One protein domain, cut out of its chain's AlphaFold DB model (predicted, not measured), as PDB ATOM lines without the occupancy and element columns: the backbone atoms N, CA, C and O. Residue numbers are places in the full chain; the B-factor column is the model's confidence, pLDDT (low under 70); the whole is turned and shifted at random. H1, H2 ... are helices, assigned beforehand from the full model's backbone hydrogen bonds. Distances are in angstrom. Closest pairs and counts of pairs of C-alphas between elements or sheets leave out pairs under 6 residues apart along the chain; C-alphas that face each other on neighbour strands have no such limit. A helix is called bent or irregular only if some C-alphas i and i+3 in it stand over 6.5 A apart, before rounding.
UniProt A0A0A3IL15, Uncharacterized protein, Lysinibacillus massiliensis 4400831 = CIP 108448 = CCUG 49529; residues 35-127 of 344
ATOM      1  N   GLU A  35     -24.629  23.607 -60.779       83.44
ATOM      2  CA  GLU A  35     -26.074  23.826 -60.838       83.44
ATOM      3  C   GLU A  35     -26.806  22.799 -61.718       83.44
ATOM      4  O   GLU A  35     -28.034  22.725 -61.702       83.44
ATOM      5  N   SER A  36     -26.074  22.006 -62.511       85.44
ATOM      6  CA  SER A  36     -26.666  20.919 -63.302       85.44
ATOM      7  C   SER A  36     -26.859  19.626 -62.516       85.44
ATOM      8  O   SER A  36     -27.514  18.707 -63.021       85.44
ATOM      9  N   LEU A  37     -26.301  19.549 -61.304       90.31
ATOM     10  CA  LEU A  37     -26.408  18.375 -60.458       90.31
ATOM     11  C   LEU A  37     -27.867  18.145 -60.048       90.31
ATOM     12  O   LEU A  37     -28.615  19.073 -59.742       90.31
ATOM     13  N   LYS A  38     -28.284  16.882 -60.047       90.62
ATOM     14  CA  LYS A  38     -29.574  16.459 -59.503       90.62
ATOM     15  C   LYS A  38     -29.289  15.434 -58.429       90.62
ATOM     16  O   LYS A  38     -28.772  14.375 -58.760       90.62
ATOM     17  N   VAL A  39     -29.631  15.770 -57.191       93.75
ATOM     18  CA  VAL A  39     -29.434  14.894 -56.037       93.75
ATOM     19  C   VAL A  39     -30.787  14.525 -55.456       93.75
ATOM     20  O   VAL A  39     -31.641  15.384 -55.223       93.75
ATOM     21  N   ASN A  40     -30.992  13.237 -55.233       96.12
ATOM     22  CA  ASN A  40     -32.089  12.683 -54.473       96.12
ATOM     23  C   ASN A  40     -31.542  12.079 -53.182       96.12
ATOM     24  O   ASN A  40     -31.199  10.902 -53.134       96.12
ATOM     25  N   TYR A  41     -31.531  12.873 -52.115       96.62
ATOM     26  CA  TYR A  41     -31.002  12.477 -50.807       96.62
ATOM     27  C   TYR A  41     -31.659  11.236 -50.174       96.62
ATOM     28  O   TYR A  41     -31.129  10.700 -49.209       96.62
ATOM     29  N   GLU A  42     -32.809  10.784 -50.681       96.50
ATOM     30  CA  GLU A  42     -33.492   9.577 -50.192       96.50
ATOM     31  C   GLU A  42     -33.127   8.311 -50.984       96.50
ATOM     32  O   GLU A  42     -33.534   7.215 -50.605       96.50
ATOM     33  N   LYS A  43     -32.444   8.447 -52.127       95.50
ATOM     34  CA  LYS A  43     -32.161   7.329 -53.046       95.50
ATOM     35  C   LYS A  43     -30.704   7.225 -53.453       95.50
ATOM     36  O   LYS A  43     -30.234   6.115 -53.684       95.50
ATOM     37  N   ASP A  44     -30.043   8.361 -53.604       97.44
ATOM     38  CA  ASP A  44     -28.640   8.409 -53.973       97.44
ATOM     39  C   ASP A  44     -27.805   7.972 -52.769       97.44
ATOM     40  O   ASP A  44     -28.169   8.217 -51.614       97.44
ATOM     41  N   LEU A  45     -26.707   7.282 -53.051       97.19
ATOM     42  CA  LEU A  45     -25.803   6.769 -52.031       97.19
ATOM     43  C   LEU A  45     -24.705   7.797 -51.752       97.19
ATOM     44  O   LEU A  45     -24.355   8.601 -52.617       97.19
ATOM     45  N   GLY A  46     -24.201   7.776 -50.525       94.69
ATOM     46  CA  GLY A  46     -22.990   8.470 -50.122       94.69
ATOM     47  C   GLY A  46     -21.742   7.665 -50.460       94.69
ATOM     48  O   GLY A  46     -21.788   6.674 -51.200       94.69
ATOM     49  N   HIS A  47     -20.617   8.071 -49.880       92.31
ATOM     50  CA  HIS A  47     -19.369   7.329 -50.008       92.31
ATOM     51  C   HIS A  47     -19.538   5.880 -49.541       92.31
ATOM     52  O   HIS A  47     -20.380   5.562 -48.701       92.31
ATOM     53  N   GLU A  48     -18.757   4.979 -50.143       90.88
ATOM     54  CA  GLU A  48     -18.796   3.534 -49.864       90.88
ATOM     55  C   GLU A  48     -20.169   2.873 -50.108       90.88
ATOM     56  O   GLU A  48     -20.412   1.752 -49.667       90.88
ATOM     57  N   GLY A  49     -21.066   3.534 -50.850       93.44
ATOM     58  CA  GLY A  49     -22.398   3.011 -51.151       93.44
ATOM     59  C   GLY A  49     -23.365   3.067 -49.965       93.44
ATOM     60  O   GLY A  49     -24.354   2.335 -49.955       93.44
ATOM     61  N   ARG A  50     -23.084   3.914 -48.971       95.62
ATOM     62  CA  ARG A  50     -23.884   4.052 -47.751       95.62
ATOM     63  C   ARG A  50     -25.167   4.838 -48.014       95.62
ATOM     64  O   ARG A  50     -25.174   5.832 -48.738       95.62
ATOM     65  N   THR A  51     -26.267   4.416 -47.409       97.81
ATOM     66  CA  THR A  51     -27.540   5.147 -47.440       97.81
ATOM     67  C   THR A  51     -27.540   6.303 -46.439       97.81
ATOM     68  O   THR A  51     -26.811   6.295 -45.445       97.81
ATOM     69  N   LYS A  52     -28.424   7.288 -46.655       97.94
ATOM     70  CA  LYS A  52     -28.616   8.410 -45.724       97.94
ATOM     71  C   LYS A  52     -28.870   7.937 -44.287       97.94
ATOM     72  O   LYS A  52     -28.278   8.475 -43.357       97.94
ATOM     73  N   ASP A  53     -29.730   6.937 -44.107       97.75
ATOM     74  CA  ASP A  53     -30.123   6.459 -42.778       97.75
ATOM     75  C   ASP A  53     -28.981   5.714 -42.072       97.75
ATOM     76  O   ASP A  53     -28.816   5.853 -40.861       97.75
ATOM     77  N   GLU A  54     -28.148   4.973 -42.810       97.31
ATOM     78  CA  GLU A  54     -26.938   4.347 -42.257       97.31
ATOM     79  C   GLU A  54     -25.943   5.394 -41.751       97.31
ATOM     80  O   GLU A  54     -25.391   5.234 -40.662       97.31
ATOM     81  N   ILE A  55     -25.746   6.483 -42.503       97.38
ATOM     82  CA  ILE A  55     -24.877   7.589 -42.083       97.38
ATOM     83  C   ILE A  55     -25.475   8.304 -40.868       97.38
ATOM     84  O   ILE A  55     -24.777   8.510 -39.882       97.38
ATOM     85  N   ILE A  56     -26.774   8.622 -40.877       97.62
ATOM     86  CA  ILE A  56     -27.438   9.255 -39.726       97.62
ATOM     87  C   ILE A  56     -27.266   8.404 -38.465       97.62
ATOM     88  O   ILE A  56     -26.891   8.940 -37.426       97.62
ATOM     89  N   ASN A  57     -27.514   7.097 -38.543       96.12
ATOM     90  CA  ASN A  57     -27.415   6.217 -37.381       96.12
ATOM     91  C   ASN A  57     -25.987   6.148 -36.822       96.12
ATOM     92  O   ASN A  57     -25.820   6.192 -35.607       96.12
ATOM     93  N   GLU A  58     -24.966   6.091 -37.684       94.69
ATOM     94  CA  GLU A  58     -23.563   6.175 -37.255       94.69
ATOM     95  C   GLU A  58     -23.288   7.495 -36.518       94.69
ATOM     96  O   GLU A  58     -22.813   7.493 -35.385       94.69
ATOM     97  N   LEU A  59     -23.673   8.628 -37.111       94.12
ATOM     98  CA  LEU A  59     -23.420   9.951 -36.541       94.12
ATOM     99  C   LEU A  59     -24.190  10.202 -35.232       94.12
ATOM    100  O   LEU A  59     -23.693  10.881 -34.332       94.12
ATOM    101  N   LEU A  60     -25.394   9.645 -35.093       92.81
ATOM    102  CA  LEU A  60     -26.152   9.683 -33.842       92.81
ATOM    103  C   LEU A  60     -25.466   8.869 -32.737       92.81
ATOM    104  O   LEU A  60     -25.411   9.330 -31.597       92.81
ATOM    105  N   ASN A  61     -24.916   7.695 -33.066       88.75
ATOM    106  CA  ASN A  61     -24.157   6.876 -32.112       88.75
ATOM    107  C   ASN A  61     -22.883   7.586 -31.630       88.75
ATOM    108  O   ASN A  61     -22.475   7.424 -30.481       88.75
ATOM    109  N   ASP A  62     -22.313   8.432 -32.483       86.56
ATOM    110  CA  ASP A  62     -21.191   9.319 -32.179       86.56
ATOM    111  C   ASP A  62     -21.550  10.506 -31.261       86.56
ATOM    112  O   ASP A  62     -20.657  11.199 -30.758       86.56
ATOM    113  N   GLY A  63     -22.847  10.741 -31.026       85.69
ATOM    114  CA  GLY A  63     -23.371  11.787 -30.149       85.69
ATOM    115  C   GLY A  63     -23.819  13.066 -30.860       85.69
ATOM    116  O   GLY A  63     -24.014  14.088 -30.196       85.69
ATOM    117  N   LEU A  64     -23.979  13.058 -32.190       89.56
ATOM    118  CA  LEU A  64     -24.496  14.226 -32.907       89.56
ATOM    119  C   LEU A  64     -25.995  14.408 -32.674       89.56
ATOM    120  O   LEU A  64     -26.746  13.465 -32.431       89.56
ATOM    121  N   SER A  65     -26.447  15.656 -32.806       93.25
ATOM    122  CA  SER A  65     -27.874  15.935 -32.913       93.25
ATOM    123  C   SER A  65     -28.423  15.360 -34.223       93.25
ATOM    124  O   SER A  65     -27.707  15.291 -35.222       93.25
ATOM    125  N   TYR A  66     -29.712  15.009 -34.255       95.12
ATOM    126  CA  TYR A  66     -30.354  14.566 -35.498       95.12
ATOM    127  C   TYR A  66     -30.228  15.606 -36.622       95.12
ATOM    128  O   TYR A  66     -29.990  15.236 -37.765       95.12
ATOM    129  N   GLU A  67     -30.331  16.902 -36.299       94.62
ATOM    130  CA  GLU A  67     -30.181  17.980 -37.286       94.62
ATOM    131  C   GLU A  67     -28.776  17.984 -37.915       94.62
ATOM    132  O   GLU A  67     -28.644  18.116 -39.134       94.62
ATOM    133  N   ASP A  68     -27.728  17.815 -37.104       93.94
ATOM    134  CA  ASP A  68     -26.353  17.737 -37.600       93.94
ATOM    135  C   ASP A  68     -26.113  16.443 -38.386       93.94
ATOM    136  O   ASP A  68     -25.565  16.492 -39.486       93.94
ATOM    137  N   ALA A  69     -26.562  15.301 -37.858       95.94
ATOM    138  CA  ALA A  69     -26.430  14.000 -38.508       95.94
ATOM    139  C   ALA A  69     -27.121  13.980 -39.881       95.94
ATOM    140  O   ALA A  69     -26.536  13.537 -40.869       95.94
ATOM    141  N   GLU A  70     -28.337  14.526 -39.975       97.31
ATOM    142  CA  GLU A  70     -29.074  14.632 -41.235       97.31
ATOM    143  C   GLU A  70     -28.361  15.552 -42.233       97.31
ATOM    144  O   GLU A  70     -28.265  15.219 -43.418       97.31
ATOM    145  N   TYR A  71     -27.847  16.699 -41.778       96.38
ATOM    146  CA  TYR A  71     -27.073  17.596 -42.633       96.38
ATOM    147  C   TYR A  71     -25.841  16.894 -43.209       96.38
ATOM    148  O   TYR A  71     -25.633  16.929 -44.423       96.38
ATOM    149  N   TYR A  72     -25.046  16.243 -42.361       96.56
ATOM    150  CA  TYR A  72     -23.818  15.582 -42.783       96.56
ATOM    151  C   TYR A  72     -24.076  14.389 -43.701       96.56
ATOM    152  O   TYR A  72     -23.376  14.254 -44.700       96.56
ATOM    153  N   ALA A  73     -25.117  13.594 -43.450       97.56
ATOM    154  CA  ALA A  73     -25.510  12.510 -44.346       97.56
ATOM    155  C   ALA A  73     -25.892  13.022 -45.745       97.56
ATOM    156  O   ALA A  73     -25.471  12.469 -46.758       97.56
ATOM    157  N   LYS A  74     -26.649  14.125 -45.826       97.75
ATOM    158  CA  LYS A  74     -26.978  14.754 -47.117       97.75
ATOM    159  C   LYS A  74     -25.750  15.360 -47.785       97.75
ATOM    160  O   LYS A  74     -25.612  15.264 -49.001       97.75
ATOM    161  N   MET A  75     -24.869  15.982 -47.008       95.50
ATOM    162  CA  MET A  75     -23.621  16.538 -47.520       95.50
ATOM    163  C   MET A  75     -22.729  15.436 -48.098       95.50
ATOM    164  O   MET A  75     -22.174  15.628 -49.171       95.50
ATOM    165  N   ASP A  76     -22.643  14.279 -47.443       95.50
ATOM    166  CA  ASP A  76     -21.899  13.114 -47.927       95.50
ATOM    167  C   ASP A  76     -22.415  12.628 -49.290       95.50
ATOM    168  O   ASP A  76     -21.649  12.527 -50.246       95.50
ATOM    169  N   ILE A  77     -23.736  12.458 -49.421       96.56
ATOM    170  CA  ILE A  77     -24.392  12.104 -50.691       96.56
ATOM    171  C   ILE A  77     -24.116  13.155 -51.772       96.56
ATOM    172  O   ILE A  77     -23.790  12.815 -52.908       96.56
ATOM    173  N   LEU A  78     -24.232  14.444 -51.437       94.75
ATOM    174  CA  LEU A  78     -23.957  15.534 -52.374       94.75
ATOM    175  C   LEU A  78     -22.509  15.481 -52.881       94.75
ATOM    176  O   LEU A  78     -22.280  15.564 -54.085       94.75
ATOM    177  N   VAL A  79     -21.548  15.330 -51.970       92.12
ATOM    178  CA  VAL A  79     -20.114  15.226 -52.271       92.12
ATOM    179  C   VAL A  79     -19.836  14.020 -53.164       92.12
ATOM    180  O   VAL A  79     -19.217  14.177 -54.219       92.12
ATOM    181  N   HIS A  80     -20.389  12.859 -52.821       92.56
ATOM    182  CA  HIS A  80     -20.246  11.652 -53.624       92.56
ATOM    183  C   HIS A  80     -20.784  11.843 -55.052       92.56
ATOM    184  O   HIS A  80     -20.116  11.518 -56.034       92.56
ATOM    185  N   GLN A  81     -21.956  12.468 -55.201       92.12
ATOM    186  CA  GLN A  81     -22.546  12.741 -56.514       92.12
ATOM    187  C   GLN A  81     -21.739  13.742 -57.351       92.12
ATOM    188  O   GLN A  81     -21.681  13.621 -58.579       92.12
ATOM    189  N   ILE A  82     -21.094  14.724 -56.721       90.00
ATOM    190  CA  ILE A  82     -20.177  15.642 -57.410       90.00
ATOM    191  C   ILE A  82     -18.996  14.863 -57.999       90.00
ATOM    192  O   ILE A  82     -18.623  15.111 -59.149       90.00
ATOM    193  N   GLU A  83     -18.424  13.932 -57.234       86.69
ATOM    194  CA  GLU A  83     -17.295  13.102 -57.666       86.69
ATOM    195  C   GLU A  83     -17.666  12.179 -58.815       86.69
ATOM    196  O   GLU A  83     -17.008  12.208 -59.857       86.69
ATOM    197  N   GLU A  84     -18.748  11.410 -58.664       87.81
ATOM    198  CA  GLU A  84     -19.211  10.474 -59.691       87.81
ATOM    199  C   GLU A  84     -19.495  11.181 -61.022       87.81
ATOM    200  O   GLU A  84     -19.270  10.634 -62.107       87.81
ATOM    201  N   GLN A  85     -19.980  12.423 -60.954       87.06
ATOM    202  CA  GLN A  85     -20.364  13.205 -62.127       87.06
ATOM    203  C   GLN A  85     -19.274  14.170 -62.612       87.06
ATOM    204  O   GLN A  85     -19.497  14.862 -63.614       87.06
ATOM    205  N   ASN A  86     -18.111  14.191 -61.950       82.50
ATOM    206  CA  ASN A  86     -16.968  15.061 -62.231       82.50
ATOM    207  C   ASN A  86     -17.376  16.538 -62.418       82.50
ATOM    208  O   ASN A  86     -17.152  17.163 -63.463       82.50
ATOM    209  N   ILE A  87     -18.056  17.066 -61.404       83.94
ATOM    210  CA  ILE A  87     -18.614  18.421 -61.366       83.94
ATOM    211  C   ILE A  87     -17.533  19.443 -60.982       83.94
ATOM    212  O   ILE A  87     -16.675  19.173 -60.145       83.94
ATOM    213  N   ASP A  88     -17.576  20.638 -61.578       78.44
ATOM    214  CA  ASP A  88     -16.646  21.722 -61.241       78.44
ATOM    215  C   ASP A  88     -17.195  22.695 -60.190       78.44
ATOM    216  O   ASP A  88     -18.277  23.268 -60.354       78.44
ATOM    217  N   ILE A  89     -16.403  22.960 -59.146       77.12
ATOM    218  CA  ILE A  89     -16.813  23.805 -58.012       77.12
ATOM    219  C   ILE A  89     -15.908  25.035 -57.820       77.12
ATOM    220  O   ILE A  89     -15.926  25.676 -56.775       77.12
ATOM    221  N   SER A  90     -15.143  25.460 -58.829       74.94
ATOM    222  CA  SER A  90     -14.294  26.648 -58.652       74.94
ATOM    223  C   SER A  90     -15.121  27.938 -58.520       74.94
ATOM    224  O   SER A  90     -15.989  28.201 -59.359       74.94
ATOM    225  N   ILE A  91     -14.840  28.760 -57.508       76.31
ATOM    226  CA  ILE A  91     -15.357  30.134 -57.376       76.31
ATOM    227  C   ILE A  91     -14.198  31.130 -57.389       76.31
ATOM    228  O   ILE A  91     -13.074  30.775 -57.034       76.31
ATOM    229  N   ASN A  92     -14.452  32.376 -57.795       77.69
ATOM    230  CA  ASN A  92     -13.431  33.417 -57.701       77.69
ATOM    231  C   ASN A  92     -13.226  33.819 -56.237       77.69
ATOM    232  O   ASN A  92     -14.173  33.820 -55.452       77.69
ATOM    233  N   GLU A  93     -12.019  34.267 -55.889       76.88
ATOM    234  CA  GLU A  93     -11.722  34.788 -54.545       76.88
ATOM    235  C   GLU A  93     -12.649  35.943 -54.132       76.88
ATOM    236  O   GLU A  93     -13.042  36.049 -52.975       76.88
ATOM    237  N   SER A  94     -13.077  36.776 -55.087       80.06
ATOM    238  CA  SER A  94     -14.037  37.860 -54.837       80.06
ATOM    239  C   SER A  94     -15.424  37.378 -54.406       80.06
ATOM    240  O   SER A  94     -16.183  38.153 -53.827       80.06
ATOM    241  N   ASP A  95     -15.765  36.123 -54.703       83.00
ATOM    242  CA  ASP A  95     -17.084  35.548 -54.450       83.00
ATOM    243  C   ASP A  95     -17.139  34.797 -53.108       83.00
ATOM    244  O   ASP A  95     -18.236  34.441 -52.651       83.00
ATOM    245  N   LYS A  96     -15.985  34.596 -52.451       85.81
ATOM    246  CA  LYS A  96     -15.882  33.913 -51.156       85.81
ATOM    247  C   LYS A  96     -16.581  34.682 -50.040       85.81
ATOM    248  O   LYS A  96     -16.659  35.911 -50.027       85.81
ATOM    249  N   LEU A  97     -17.117  33.928 -49.087       89.12
ATOM    250  CA  LEU A  97     -17.768  34.473 -47.901       89.12
ATOM    251  C   LEU A  97     -16.729  34.709 -46.801       89.12
ATOM    252  O   LEU A  97     -15.778  33.949 -46.661       89.12
ATOM    253  N   SER A  98     -16.907  35.762 -46.003       89.94
ATOM    254  CA  SER A  98     -16.007  36.030 -44.878       89.94
ATOM    255  C   SER A  98     -16.288  35.095 -43.700       89.94
ATOM    256  O   SER A  98     -17.442  34.765 -43.431       89.94
ATOM    257  N   ASN A  99     -15.259  34.758 -42.919       88.12
ATOM    258  CA  ASN A  99     -15.393  33.921 -41.717       88.12
ATOM    259  C   ASN A  99     -16.461  34.447 -40.744       88.12
ATOM    260  O   ASN A  99     -17.280  33.687 -40.236       88.12
ATOM    261  N   ALA A 100     -16.516  35.770 -40.546       89.81
ATOM    262  CA  ALA A 100     -17.533  36.396 -39.703       89.81
ATOM    263  C   ALA A 100     -18.960  36.121 -40.210       89.81
ATOM    264  O   ALA A 100     -19.843  35.818 -39.409       89.81
ATOM    265  N   TYR A 101     -19.172  36.189 -41.529       91.75
ATOM    266  CA  TYR A 101     -20.461  35.884 -42.142       91.75
ATOM    267  C   TYR A 101     -20.797  34.394 -42.049       91.75
ATOM    268  O   TYR A 101     -21.939  34.050 -41.747       91.75
ATOM    269  N   ILE A 102     -19.816  33.517 -42.283       90.62
ATOM    270  CA  ILE A 102     -19.987  32.063 -42.202       90.62
ATOM    271  C   ILE A 102     -20.425  31.668 -40.791       90.62
ATOM    272  O   ILE A 102     -21.482  31.058 -40.617       90.62
ATOM    273  N   LYS A 103     -19.687  32.124 -39.776       86.94
ATOM    274  CA  LYS A 103     -19.977  31.861 -38.366       86.94
ATOM    275  C   LYS A 103     -21.373  32.326 -37.947       86.94
ATOM    276  O   LYS A 103     -22.057  31.615 -37.216       86.94
ATOM    277  N   SER A 104     -21.823  33.496 -38.406       89.50
ATOM    278  CA  SER A 104     -23.150  34.017 -38.046       89.50
ATOM    279  C   SER A 104     -24.306  33.387 -38.828       89.50
ATOM    280  O   SER A 104     -25.451  33.504 -38.400       89.50
ATOM    281  N   ASN A 105     -24.041  32.744 -39.971       92.50
ATOM    282  CA  ASN A 105     -25.072  32.234 -40.884       92.50
ATOM    283  C   ASN A 105     -24.973  30.724 -41.151       92.50
ATOM    284  O   ASN A 105     -25.628  30.241 -42.074       92.50
ATOM    285  N   GLY A 106     -24.203  29.976 -40.355       88.75
ATOM    286  CA  GLY A 106     -23.887  28.564 -40.603       88.75
ATOM    287  C   GLY A 106     -25.106  27.709 -40.957       88.75
ATOM    288  O   GLY A 106     -25.124  27.076 -42.005       88.75
ATOM    289  N   LYS A 107     -26.188  27.774 -40.169       90.25
ATOM    290  CA  LYS A 107     -27.425  27.010 -40.435       90.25
ATOM    291  C   LYS A 107     -28.076  27.343 -41.785       90.25
ATOM    292  O   LYS A 107     -28.550  26.450 -42.481       90.25
ATOM    293  N   ASN A 108     -28.089  28.617 -42.179       94.00
ATOM    294  CA  ASN A 108     -28.619  29.026 -43.482       94.00
ATOM    295  C   ASN A 108     -27.704  28.535 -44.613       94.00
ATOM    296  O   ASN A 108     -28.178  27.960 -45.589       94.00
ATOM    297  N   LEU A 109     -26.389  28.680 -44.444       94.50
ATOM    298  CA  LEU A 109     -25.413  28.237 -45.433       94.50
ATOM    299  C   LEU A 109     -25.419  26.722 -45.641       94.50
ATOM    300  O   LEU A 109     -25.318  26.279 -46.779       94.50
ATOM    301  N   ARG A 110     -25.629  25.931 -44.585       93.94
ATOM    302  CA  ARG A 110     -25.843  24.480 -44.690       93.94
ATOM    303  C   ARG A 110     -27.009  24.150 -45.623       93.94
ATOM    304  O   ARG A 110     -26.857  23.353 -46.543       93.94
ATOM    305  N   ASN A 111     -28.146  24.822 -45.446       95.00
ATOM    306  CA  ASN A 111     -29.307  24.638 -46.316       95.00
ATOM    307  C   ASN A 111     -29.043  25.110 -47.750       95.00
ATOM    308  O   ASN A 111     -29.470  24.454 -48.694       95.00
ATOM    309  N   GLN A 112     -28.357  26.237 -47.933       95.50
ATOM    310  CA  GLN A 112     -28.004  26.744 -49.261       95.50
ATOM    311  C   GLN A 112     -27.055  25.786 -49.994       95.50
ATOM    312  O   GLN A 112     -27.298  25.470 -51.155       95.50
ATOM    313  N   ALA A 113     -26.045  25.251 -49.302       93.19
ATOM    314  CA  ALA A 113     -25.118  24.262 -49.843       93.19
ATOM    315  C   ALA A 113     -25.852  23.004 -50.336       93.19
ATOM    316  O   ALA A 113     -25.653  22.584 -51.474       93.19
ATOM    317  N   LEU A 114     -26.773  22.458 -49.529       94.94
ATOM    318  CA  LEU A 114     -27.599  21.306 -49.918       94.94
ATOM    319  C   LEU A 114     -28.581  21.606 -51.066       94.94
ATOM    320  O   LEU A 114     -29.052  20.685 -51.730       94.94
ATOM    321  N   ASN A 115     -28.887  22.882 -51.313       94.62
ATOM    322  CA  ASN A 115     -29.702  23.342 -52.440       94.62
ATOM    323  C   ASN A 115     -28.849  23.855 -53.614       94.62
ATOM    324  O   ASN A 115     -29.333  24.638 -54.429       94.62
ATOM    325  N   LEU A 116     -27.600  23.389 -53.710       92.25
ATOM    326  CA  LEU A 116     -26.683  23.657 -54.819       92.25
ATOM    327  C   LEU A 116     -26.291  25.137 -54.979       92.25
ATOM    328  O   LEU A 116     -25.893  25.564 -56.064       92.25
ATOM    329  N   ASP A 117     -26.327  25.929 -53.901       91.81
ATOM    330  CA  ASP A 117     -25.649  27.226 -53.889       91.81
ATOM    331  C   ASP A 117     -24.135  27.002 -53.810       91.81
ATOM    332  O   ASP A 117     -23.589  26.586 -52.783       91.81
ATOM    333  N   LYS A 118     -23.449  27.299 -54.913       88.56
ATOM    334  CA  LYS A 118     -22.008  27.090 -55.062       88.56
ATOM    335  C   LYS A 118     -21.180  27.842 -54.016       88.56
ATOM    336  O   LYS A 118     -20.189  27.309 -53.524       88.56
ATOM    337  N   ARG A 119     -21.565  29.073 -53.663       90.25
ATOM    338  CA  ARG A 119     -20.809  29.912 -52.716       90.25
ATOM    339  C   ARG A 119     -20.963  29.391 -51.298       90.25
ATOM    340  O   ARG A 119     -19.977  29.312 -50.569       90.25
ATOM    341  N   ALA A 120     -22.185  29.021 -50.921       92.00
ATOM    342  CA  ALA A 120     -22.452  28.419 -49.625       92.00
ATOM    343  C   ALA A 120     -21.754  27.064 -49.491       92.00
ATOM    344  O   ALA A 120     -21.132  26.804 -48.465       92.00
ATOM    345  N   PHE A 121     -21.797  26.242 -50.541       90.69
ATOM    346  CA  PHE A 121     -21.115  24.957 -50.579       90.69
ATOM    347  C   PHE A 121     -19.602  25.108 -50.363       90.69
ATOM    348  O   PHE A 121     -19.063  24.511 -49.433       90.69
ATOM    349  N   VAL A 122     -18.925  25.958 -51.148       87.81
ATOM    350  CA  VAL A 122     -17.477  26.191 -50.985       87.81
ATOM    351  C   VAL A 122     -17.160  26.718 -49.585       87.81
ATOM    352  O   VAL A 122     -16.255  26.204 -48.939       87.81
ATOM    353  N   ALA A 123     -17.955  27.654 -49.062       88.75
ATOM    354  CA  ALA A 123     -17.770  28.170 -47.709       88.75
ATOM    355  C   ALA A 123     -17.941  27.109 -46.605       88.75
ATOM    356  O   ALA A 123     -17.390  27.269 -45.518       88.75
ATOM    357  N   MET A 124     -18.724  26.048 -46.830       88.62
ATOM    358  CA  MET A 124     -18.815  24.926 -45.885       88.62
ATOM    359  C   MET A 124     -17.581  24.025 -45.975       88.62
ATOM    360  O   MET A 124     -17.060  23.610 -44.944       88.62
ATOM    361  N   VAL A 125     -17.089  23.755 -47.186       86.06
ATOM    362  CA  VAL A 125     -15.915  22.894 -47.417       86.06
ATOM    363  C   VAL A 125     -14.609  23.552 -46.964       86.06
ATOM    364  O   VAL A 125     -13.726  22.869 -46.460       86.06
ATOM    365  N   GLU A 126     -14.485  24.872 -47.100       82.94
ATOM    366  CA  GLU A 126     -13.284  25.619 -46.698       82.94
ATOM    367  C   GLU A 126     -13.145  25.799 -45.172       82.94
ATOM    368  O   GLU A 126     -12.104  26.264 -44.713       82.94
ATOM    369  N   GLN A 127     -14.151  25.429 -44.369       84.12
ATOM    370  CA  GLN A 127     -14.059  25.474 -42.904       84.12
ATOM    371  C   GLN A 127     -13.139  24.373 -42.378       84.12
ATOM    372  O   GLN A 127     -13.569  23.240 -42.165       84.12
TER     373      GLN A 127
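This is residues 35 to 127 of the 344 residues of an uncharacterized protein of Lysinibacillus massiliensis 4400831 = CIP 108448 = CCUG 49529 (UniProt A0A0A3IL15). Two pairs of crossed helices make a flat body: H1 and H2, joined by a tight turn, form one half, and the kinked H3 with the short H4 forms the other, where the last residues of H3, 110 to 114, pack on residues 71 to 78 of H2. A long link, residues 85 to 98, swings out from the end of H2 to the start of H3, and an opening stretch, residues 35 to 51, leads to H1. The printed part has 93 residues with four named helices, in the order H1, H2, H3, H4, and no named strand; the class is all helix. It is compact, with a radius of gyration of the C-alphas of 13.5 A, and its C-alphas span 38 by 30 by 16 A.

The printed part begins at Glu 35, with its C-alpha at (-26.074, 23.826, -60.838). H1 is residues 52 to 61, 14.4 A from first to last C-alpha, and begins at C-alpha 52 at (-28.616, 8.410, -45.724). H2, the longest helix by residues, is residues 66 to 84 and measures 26.9 A. H3 is residues 99 to 114 and measures 19.4 A; it is irregular, with a kink of 88 degrees near residue 107, and the C-alphas of 104 and 107 are 8.5 A apart. H4 is residues 118 to 125, 10.6 A long, and ends at C-alpha 125 at (-15.915, 22.894, -47.417).

H1 and H2 touch and run opposite ways at a steep tilt of 45 degrees; their closest C-alphas, those of Ile 56 and Ala 69, are 5.0 A apart. H2 touches H3 with residues 71 to 78 alone, and H3 touches H2 with residues 110 to 114 alone; the closest C-alphas are those of Met 75 and Leu 114, 6.7 A apart. The lines of H2 and H3 stand about perpendicular at 71 degrees, only just past steep. H3 and H4 touch and run opposite ways at a steep tilt of 68 degrees, only just short of perpendicular; their closest C-alphas, those of Ala 113 and Phe 121, are 4.1 A apart. The helix packing is mostly crossed, with 0 of these 3 pairs at a shallow tilt. H2 and H4 are near each other, with 5 pairs of C-alphas within 10 A. H1 is apart from H3 and from H4. Each O i to N i+4 pair is within hydrogen-bond range in H1, H2 and H4, and 10 of 12 are in H3.

The two C-alphas farthest apart, those of Asn 61 and Ser 94, are 39.7 A apart. The links H1 to H2 and H3 to H4 are tight, and that from H2 to H3 is long, with 14 residues. The printed part has no cut. Its mean pLDDT is 90.9, and no printed residue is under 70.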